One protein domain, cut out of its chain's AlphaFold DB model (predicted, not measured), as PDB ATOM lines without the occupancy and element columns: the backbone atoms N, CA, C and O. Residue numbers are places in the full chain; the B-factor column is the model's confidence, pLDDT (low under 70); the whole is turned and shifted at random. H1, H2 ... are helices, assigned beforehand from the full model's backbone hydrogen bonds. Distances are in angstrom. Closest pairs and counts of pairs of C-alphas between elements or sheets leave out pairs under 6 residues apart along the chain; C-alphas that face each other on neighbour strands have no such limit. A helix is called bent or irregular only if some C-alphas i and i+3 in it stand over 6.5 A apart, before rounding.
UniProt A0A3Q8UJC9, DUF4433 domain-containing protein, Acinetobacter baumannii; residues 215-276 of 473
ATOM      1  N   ASP A 215     294.870 120.759 216.051       91.00
ATOM      2  CA  ASP A 215     294.698 122.164 216.425       91.00
ATOM      3  C   ASP A 215     294.821 123.141 215.240       91.00
ATOM      4  O   ASP A 215     294.379 124.282 215.347       91.00
ATOM      5  N   ALA A 216     295.359 122.691 214.099       90.12
ATOM      6  CA  ALA A 216     295.436 123.453 212.852       90.12
ATOM      7  C   ALA A 216     294.362 123.057 211.812       90.12
ATOM      8  O   ALA A 216     294.299 123.650 210.732       90.12
ATOM      9  N   LEU A 217     293.512 122.069 212.118       93.56
ATOM     10  CA  LEU A 217     292.321 121.748 211.329       93.56
ATOM     11  C   LEU A 217     291.132 122.622 211.772       93.56
ATOM     12  O   LEU A 217     291.030 122.962 212.953       93.56
ATOM     13  N   PRO A 218     290.185 122.964 210.878       95.06
ATOM     14  CA  PRO A 218     288.989 123.704 211.268       95.06
ATOM     15  C   PRO A 218     288.191 122.956 212.338       95.06
ATOM     16  O   PRO A 218     287.842 121.789 212.159       95.06
ATOM     17  N   LYS A 219     287.859 123.638 213.443       94.50
ATOM     18  CA  LYS A 219     287.186 123.034 214.606       94.50
ATOM     19  C   LYS A 219     285.952 122.209 214.220       94.50
ATOM     20  O   LYS A 219     285.825 121.079 214.679       94.50
ATOM     21  N   GLY A 220     285.085 122.732 213.348       95.12
ATOM     22  CA  GLY A 220     283.864 122.043 212.910       95.12
ATOM     23  C   GLY A 220     284.116 120.672 212.265       95.12
ATOM     24  O   GLY A 220     283.328 119.756 212.478       95.12
ATOM     25  N   LEU A 221     285.240 120.494 211.558       96.56
ATOM     26  CA  LEU A 221     285.656 119.198 211.011       96.56
ATOM     27  C   LEU A 221     286.105 118.237 212.122       96.56
ATOM     28  O   LEU A 221     285.692 117.080 212.137       96.56
ATOM     29  N   VAL A 222     286.915 118.708 213.075       96.56
ATOM     30  CA  VAL A 222     287.401 117.885 214.198       96.56
ATOM     31  C   VAL A 222     286.243 117.421 215.089       96.56
ATOM     32  O   VAL A 222     286.177 116.248 215.460       96.56
ATOM     33  N   GLU A 223     285.303 118.317 215.397       97.44
ATOM     34  CA  GLU A 223     284.098 117.990 216.168       97.44
ATOM     35  C   GLU A 223     283.186 117.026 215.389       97.44
ATOM     36  O   GLU A 223     282.736 116.033 215.962       97.44
ATOM     37  N   PHE A 224     282.985 117.237 214.079       97.50
ATOM     38  CA  PHE A 224     282.223 116.320 213.221       97.50
ATOM     39  C   PHE A 224     282.816 114.904 213.204       97.50
ATOM     40  O   PHE A 224     282.066 113.940 213.328       97.50
ATOM     41  N   ILE A 225     284.142 114.747 213.107       97.75
ATOM     42  CA  ILE A 225     284.777 113.417 213.107       97.75
ATOM     43  C   ILE A 225     284.522 112.687 214.434       97.75
ATOM     44  O   ILE A 225     284.172 111.503 214.422       97.75
ATOM     45  N   TYR A 226     284.628 113.378 215.574       98.06
ATOM     46  CA  TYR A 226     284.268 112.792 216.868       98.06
ATOM     47  C   TYR A 226     282.774 112.439 216.945       98.06
ATOM     48  O   TYR A 226     282.441 111.331 217.359       98.06
ATOM     49  N   ILE A 227     281.873 113.337 216.530       97.50
ATOM     50  CA  ILE A 227     280.418 113.110 216.569       97.50
ATOM     51  C   ILE A 227     280.024 111.934 215.664       97.50
ATOM     52  O   ILE A 227     279.325 111.030 216.120       97.50
ATOM     53  N   ARG A 228     280.534 111.873 214.424       97.12
ATOM     54  CA  ARG A 228     280.342 110.733 213.517       97.12
ATOM     55  C   ARG A 228     280.822 109.439 214.161       97.12
ATOM     56  O   ARG A 228     280.056 108.475 214.184       97.12
ATOM     57  N   TYR A 229     282.035 109.410 214.716       97.75
ATOM     58  CA  TYR A 229     282.553 108.217 215.386       97.75
ATOM     59  C   TYR A 229     281.652 107.780 216.550       97.75
ATOM     60  O   TYR A 229     281.254 106.621 216.609       97.75
ATOM     61  N   TYR A 230     281.257 108.693 217.442       97.06
ATOM     62  CA  TYR A 230     280.399 108.341 218.576       97.06
ATOM     63  C   TYR A 230     278.947 108.014 218.183       97.06
ATOM     64  O   TYR A 230     278.231 107.446 219.003       97.06
ATOM     65  N   LEU A 231     278.506 108.308 216.954       96.06
ATOM     66  CA  LEU A 231     277.204 107.890 216.411       96.06
ATOM     67  C   LEU A 231     277.236 106.564 215.636       96.06
ATOM     68  O   LEU A 231     276.211 105.894 215.558       96.06
ATOM     69  N   THR A 232     278.374 106.198 215.037       95.44
ATOM     70  CA  THR A 232     278.449 105.113 214.032       95.44
ATOM     71  C   THR A 232     279.524 104.059 214.307       95.44
ATOM     72  O   THR A 232     279.466 102.970 213.748       95.44
ATOM     73  N   GLY A 233     280.526 104.371 215.134       95.75
ATOM     74  CA  GLY A 233     281.770 103.605 215.272       95.75
ATOM     75  C   GLY A 233     282.757 103.776 214.105       95.75
ATOM     76  O   GLY A 233     283.898 103.319 214.204       95.75
ATOM     77  N   GLU A 234     282.361 104.443 213.016       95.31
ATOM     78  CA  GLU A 234     283.151 104.525 211.789       95.31
ATOM     79  C   GLU A 234     284.364 105.451 211.901       95.31
ATOM     80  O   GLU A 234     284.298 106.565 212.427       95.31
ATOM     81  N   LYS A 235     285.471 104.996 211.305       96.62
ATOM     82  CA  LYS A 235     286.721 105.759 211.141       96.62
ATOM     83  C   LYS A 235     287.103 105.974 209.671       96.62
ATOM     84  O   LYS A 235     288.061 106.691 209.400       96.62
ATOM     85  N   SER A 236     286.354 105.386 208.737       95.19
ATOM     86  CA  SER A 236     286.501 105.567 207.284       95.19
ATOM     87  C   SER A 236     286.380 107.039 206.860       95.19
ATOM     88  O   SER A 236     285.626 107.788 207.488       95.19
ATOM     89  N   LEU A 237     287.090 107.456 205.803       95.56
ATOM     90  CA  LEU A 237     286.939 108.781 205.186       95.56
ATOM     91  C   LEU A 237     285.530 108.908 204.568       95.56
ATOM     92  O   LEU A 237     285.197 108.155 203.648       95.56
ATOM     93  N   PRO A 238     284.671 109.831 205.036       93.19
ATOM     94  CA  PRO A 238     283.347 110.014 204.456       93.19
ATOM     95  C   PRO A 238     283.461 110.750 203.119       93.19
ATOM     96  O   PRO A 238     284.108 111.794 203.034       93.19
ATOM     97  N   LYS A 239     282.772 110.260 202.084       91.00
ATOM     98  CA  LYS A 239     282.712 110.898 200.757       91.00
ATOM     99  C   LYS A 239     281.723 112.074 200.736       91.00
ATOM    100  O   LYS A 239     280.784 112.089 199.950       91.00
ATOM    101  N   LEU A 240     281.916 113.029 201.644       93.69
ATOM    102  CA  LEU A 240     281.042 114.185 201.853       93.69
ATOM    103  C   LEU A 240     281.772 115.455 201.426       93.69
ATOM    104  O   LEU A 240     282.844 115.751 201.957       93.69
ATOM    105  N   LYS A 241     281.188 116.226 200.504       94.12
ATOM    106  CA  LYS A 241     281.829 117.418 199.928       94.12
ATOM    107  C   LYS A 241     282.312 118.404 200.998       94.12
ATOM    108  O   LYS A 241     283.445 118.870 200.927       94.12
ATOM    109  N   CYS A 242     281.508 118.635 202.039       95.06
ATOM    110  CA  CYS A 242     281.827 119.551 203.138       95.06
ATOM    111  C   CYS A 242     283.156 119.236 203.862       95.06
ATOM    112  O   CYS A 242     283.780 120.141 204.412       95.06
ATOM    113  N   ILE A 243     283.624 117.981 203.845       96.12
ATOM    114  CA  ILE A 243     284.908 117.578 204.440       96.12
ATOM    115  C   ILE A 243     286.082 118.060 203.584       96.12
ATOM    116  O   ILE A 243     287.018 118.657 204.116       96.12
ATOM    117  N   TYR A 244     286.011 117.860 202.266       95.38
ATOM    118  CA  TYR A 244     287.014 118.349 201.315       95.38
ATOM    119  C   TYR A 244     287.017 119.885 201.282       95.38
ATOM    120  O   TYR A 244     288.057 120.499 201.512       95.38
ATOM    121  N   ASP A 245     285.835 120.503 201.195       94.88
ATOM    122  CA  ASP A 245     285.637 121.954 201.309       94.88
ATOM    123  C   ASP A 245     286.176 122.539 202.628       94.88
ATOM    124  O   ASP A 245     286.443 123.740 202.702       94.88
ATOM    125  N   SER A 246     286.265 121.750 203.704       95.19
ATOM    126  CA  SER A 246     286.857 122.173 204.978       95.19
ATOM    127  C   SER A 246     288.365 121.936 205.024       95.19
ATOM    128  O   SER A 246     289.071 122.681 205.701       95.19
ATOM    129  N   TRP A 247     288.876 120.921 204.330       94.25
ATOM    130  CA  TRP A 247     290.309 120.671 204.201       94.25
ATOM    131  C   TRP A 247     290.992 121.750 203.351       94.25
ATOM    132  O   TRP A 247     292.017 122.292 203.763       94.25
ATOM    133  N   GLU A 248     290.369 122.157 202.244       92.31
ATOM    134  CA  GLU A 248     290.812 123.268 201.380       92.31
ATOM    135  C   GLU A 248     290.841 124.632 202.099       92.31
ATOM    136  O   GLU A 248     291.521 125.554 201.660       92.31
ATOM    137  N   LYS A 249     290.136 124.765 203.230       89.25
ATOM    138  CA  LYS A 249     290.139 125.960 204.098       89.25
ATOM    139  C   LYS A 249     291.121 125.855 205.277       89.25
ATOM    140  O   LYS A 249     291.144 126.738 206.133       89.25
ATOM    141  N   SER A 250     291.891 124.771 205.365       90.50
ATOM    142  CA  SER A 250     292.898 124.541 206.410       90.50
ATOM    143  C   SER A 250     294.296 124.992 205.970       90.50
ATOM    144  O   SER A 250     294.513 125.342 204.811       90.50
ATOM    145  N   ILE A 251     295.287 124.898 206.863       87.88
ATOM    146  CA  ILE A 251     296.702 125.119 206.506       87.88
ATOM    147  C   ILE A 251     297.278 124.064 205.535       87.88
ATOM    148  O   ILE A 251     298.446 124.149 205.168       87.88
ATOM    149  N   TYR A 252     296.488 123.057 205.148       90.25
ATOM    150  CA  TYR A 252     296.876 121.963 204.253       90.25
ATOM    151  C   TYR A 252     296.262 122.075 202.847       90.25
ATOM    152  O   TYR A 252     296.291 121.098 202.096       90.25
ATOM    153  N   ALA A 253     295.733 123.253 202.491       88.69
ATOM    154  CA  ALA A 253     295.072 123.546 201.215       88.69
ATOM    155  C   ALA A 253     295.902 123.177 199.968       88.69
ATOM    156  O   ALA A 253     295.343 122.712 198.980       88.69
ATOM    157  N   ASP A 254     297.234 123.284 200.035       88.31
ATOM    158  CA  ASP A 254     298.163 122.885 198.963       88.31
ATOM    159  C   ASP A 254     298.279 121.348 198.773       88.31
ATOM    160  O   ASP A 254     299.191 120.859 198.104       88.31
ATOM    161  N   SER A 255     297.398 120.550 199.390       89.38
ATOM    162  CA  SER A 255     297.449 119.084 199.367       89.38
ATOM    163  C   SER A 255     296.064 118.430 199.297       89.38
ATOM    164  O   SER A 255     295.088 118.928 199.854       89.38
ATOM    165  N   ILE A 256     295.981 117.273 198.635       89.50
ATOM    166  CA  ILE A 256     294.717 116.566 198.373       89.50
ATOM    167  C   ILE A 256     294.380 115.614 199.527       89.50
ATOM    168  O   ILE A 256     295.087 114.617 199.710       89.50
ATOM    169  N   LEU A 257     293.260 115.855 200.222       93.88
ATOM    170  CA  LEU A 257     292.745 114.943 201.248       93.88
ATOM    171  C   LEU A 257     292.489 113.543 200.676       93.88
ATOM    172  O   LEU A 257     291.705 113.351 199.747       93.88
ATOM    173  N   ASN A 258     293.142 112.552 201.273       93.38
ATOM    174  CA  ASN A 258     293.089 111.150 200.873       93.38
ATOM    175  C   ASN A 258     293.157 110.226 202.101       93.38
ATOM    176  O   ASN A 258     293.489 110.676 203.197       93.38
ATOM    177  N   GLU A 259     292.897 108.930 201.915       94.50
ATOM    178  CA  GLU A 259     292.858 107.927 202.994       94.50
ATOM    179  C   GLU A 259     294.130 107.895 203.865       94.50
ATOM    180  O   GLU A 259     294.037 107.716 205.077       94.50
ATOM    181  N   ALA A 260     295.324 108.115 203.296       92.81
ATOM    182  CA  ALA A 260     296.575 108.096 204.060       92.81
ATOM    183  C   ALA A 260     296.764 109.360 204.917       92.81
ATOM    184  O   ALA A 260     297.305 109.282 206.020       92.81
ATOM    185  N   GLN A 261     296.288 110.519 204.449       93.94
ATOM    186  CA  GLN A 261     296.204 111.728 205.274       93.94
ATOM    187  C   GLN A 261     295.105 111.591 206.336       93.94
ATOM    188  O   GLN A 261     295.354 111.865 207.508       93.94
ATOM    189  N   TRP A 262     293.922 111.089 205.970       96.31
ATOM    190  CA  TRP A 262     292.823 110.841 206.904       96.31
ATOM    191  C   TRP A 262     293.230 109.877 208.026       96.31
ATOM    192  O   TRP A 262     292.980 110.158 209.197       96.31
ATOM    193  N   ALA A 263     293.969 108.811 207.707       95.44
ATOM    194  CA  ALA A 263     294.559 107.918 208.700       95.44
ATOM    195  C   ALA A 263     295.440 108.666 209.721       95.44
ATOM    196  O   ALA A 263     295.378 108.349 210.904       95.44
ATOM    197  N   LYS A 264     296.184 109.710 209.320       94.75
ATOM    198  CA  LYS A 264     296.961 110.552 210.255       94.75
ATOM    199  C   LYS A 264     296.130 111.540 211.070       94.75
ATOM    200  O   LYS A 264     296.574 111.925 212.150       94.75
ATOM    201  N   ILE A 265     294.929 111.905 210.619       96.00
ATOM    202  CA  ILE A 265     293.940 112.575 211.478       96.00
ATOM    203  C   ILE A 265     293.482 111.578 212.555       96.00
ATOM    204  O   ILE A 265     293.611 111.842 213.750       96.00
ATOM    205  N   ILE A 266     293.027 110.395 212.131       97.19
ATOM    206  CA  ILE A 266     292.473 109.343 212.995       97.19
ATOM    207  C   ILE A 266     293.498 108.802 214.010       97.19
ATOM    208  O   ILE A 266     293.133 108.586 215.162       97.19
ATOM    209  N   GLU A 267     294.770 108.630 213.633       94.81
ATOM    210  CA  GLU A 267     295.863 108.220 214.535       94.81
ATOM    211  C   GLU A 267     296.105 109.206 215.686       94.81
ATOM    212  O   GLU A 267     296.556 108.801 216.757       94.81
ATOM    213  N   LYS A 268     295.824 110.498 215.477       95.00
ATOM    214  CA  LYS A 268     296.058 111.556 216.472       95.00
ATOM    215  C   LYS A 268     294.828 111.861 217.331       95.00
ATOM    216  O   LYS A 268     294.940 112.590 218.315       95.00
ATOM    217  N   MET A 269     293.659 111.322 216.979       96.31
ATOM    218  CA  MET A 269     292.403 111.520 217.708       96.31
ATOM    219  C   MET A 269     292.188 110.439 218.775       96.31
ATOM    220  O   MET A 269     292.401 109.249 218.540       96.31
ATOM    221  N   SER A 270     291.723 110.846 219.959       94.31
ATOM    222  CA  SER A 270     291.515 109.937 221.093       94.31
ATOM    223  C   SER A 270     290.057 109.484 221.164       94.31
ATOM    224  O   SER A 270     289.175 110.221 221.606       94.31
ATOM    225  N   PHE A 271     289.799 108.267 220.693       94.19
ATOM    226  CA  PHE A 271     288.463 107.679 220.606       94.19
ATOM    227  C   PHE A 271     288.222 106.661 221.726       94.19
ATOM    228  O   PHE A 271     289.001 105.720 221.870       94.19
ATOM    229  N   ASN A 272     287.107 106.778 222.453       91.38
ATOM    230  CA  ASN A 272     286.669 105.760 223.417       91.38
ATOM    231  C   ASN A 272     285.509 104.913 222.840       91.38
ATOM    232  O   ASN A 272     284.390 105.416 222.754       91.38
ATOM    233  N   PRO A 273     285.718 103.633 222.464       90.69
ATOM    234  CA  PRO A 273     284.660 102.777 221.915       90.69
ATOM    235  C   PRO A 273     283.451 102.576 222.838       90.69
ATOM    236  O   PRO A 273     282.342 102.405 222.339       90.69
ATOM    237  N   ILE A 274     283.633 102.643 224.161       88.56
ATOM    238  CA  ILE A 274     282.548 102.452 225.140       88.56
ATOM    239  C   ILE A 274     281.517 103.588 225.045       88.56
ATOM    240  O   ILE A 274     280.329 103.355 225.259       88.56
ATOM    241  N   LYS A 275     281.948 104.790 224.630       90.62
ATOM    242  CA  LYS A 275     281.085 105.974 224.486       90.62
ATOM    243  C   LYS A 275     280.274 106.022 223.183       90.62
ATOM    244  O   LYS A 275     279.557 106.993 222.939       90.62
ATOM    245  N   CYS A 276     280.373 104.997 222.328       92.44
ATOM    246  CA  CYS A 276     279.599 104.924 221.087       92.44
ATOM    247  C   CYS A 276     278.108 104.703 221.381       92.44
ATOM    248  O   CYS A 276     277.711 103.767 222.078       92.44
TER     249      CYS A 276
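What this domain is: This is residues 215 to 276 of the 473 residues of the protein "DUF4433 domain-containing protein" of Acinetobacter baumannii (UniProt A0A3Q8UJC9). Three helices stand with their centres in a triangle and none touches another: the long H1 forms one side of the domain, the short H2 lies near the beginning of H1, and H3 stands across from H1, away from both. The wide loop of residues 248 to 258 makes one end of the long axis, and after H3 the last residues, 269 to 276, run back towards the end of H1 and make the other. The printed part has 62 residues with three named helices, H1, H2 and H3 in that order along the chain, and no named strand. The class is all helix, with 31 of the 62 residues in the named helices. The whole is compact, with a radius of gyration of the C-alphas of 11.4 A, and elongated, with spans of 37 by 21 by 21 A.

Where its parts are: Start at Asp 215, the first printed residue, and go on to C-alpha 219 at (287.186, 123.034, 214.606). There H1 begins; it holds residues 219 to 232 and measures 19.9 A from first to last C-alpha. Next look for H2, residues 241 to 247, which begins with C-alpha 241 at (281.829, 117.418, 199.928) and is 10.0 A long. H3 holds residues 259 to 268, is 14.3 A long and ends with C-alpha 268 at (296.058, 111.556, 216.472). No helix is bent or irregular.

How they stand to each other: Begin with H1, the longest helix by residues, at 14. H1 and H2 are close but not clearly touching, with 2 pairs of C-alphas within 8 A. Their closest C-alphas are those of Leu 221 and Ile 243, 6.8 A apart. Their lines stand at a steep tilt of 49 degrees and they run opposite ways, with centres 13.5 A apart. H3 is apart from H1, and H2 and H3 are apart too. In the backbone, each O i to N i+4 pair is within hydrogen-bond range in H1 and H2; in H3 it is 4 of 6.

The domain as a whole: The C-alphas farthest apart are those of Asp 254 and Ile 274, at 36.7 A, while the first and last printed C-alphas, those of Asp 215 and Cys 276, are 23.4 A apart. The link from H1 to H2 is short, with 8 residues, and the link from H2 to H3 is long, with 11. The printed part has no cut. Look down the B-factor column: the mean pLDDT of the printed part is 94.0, and no printed residue is under 70.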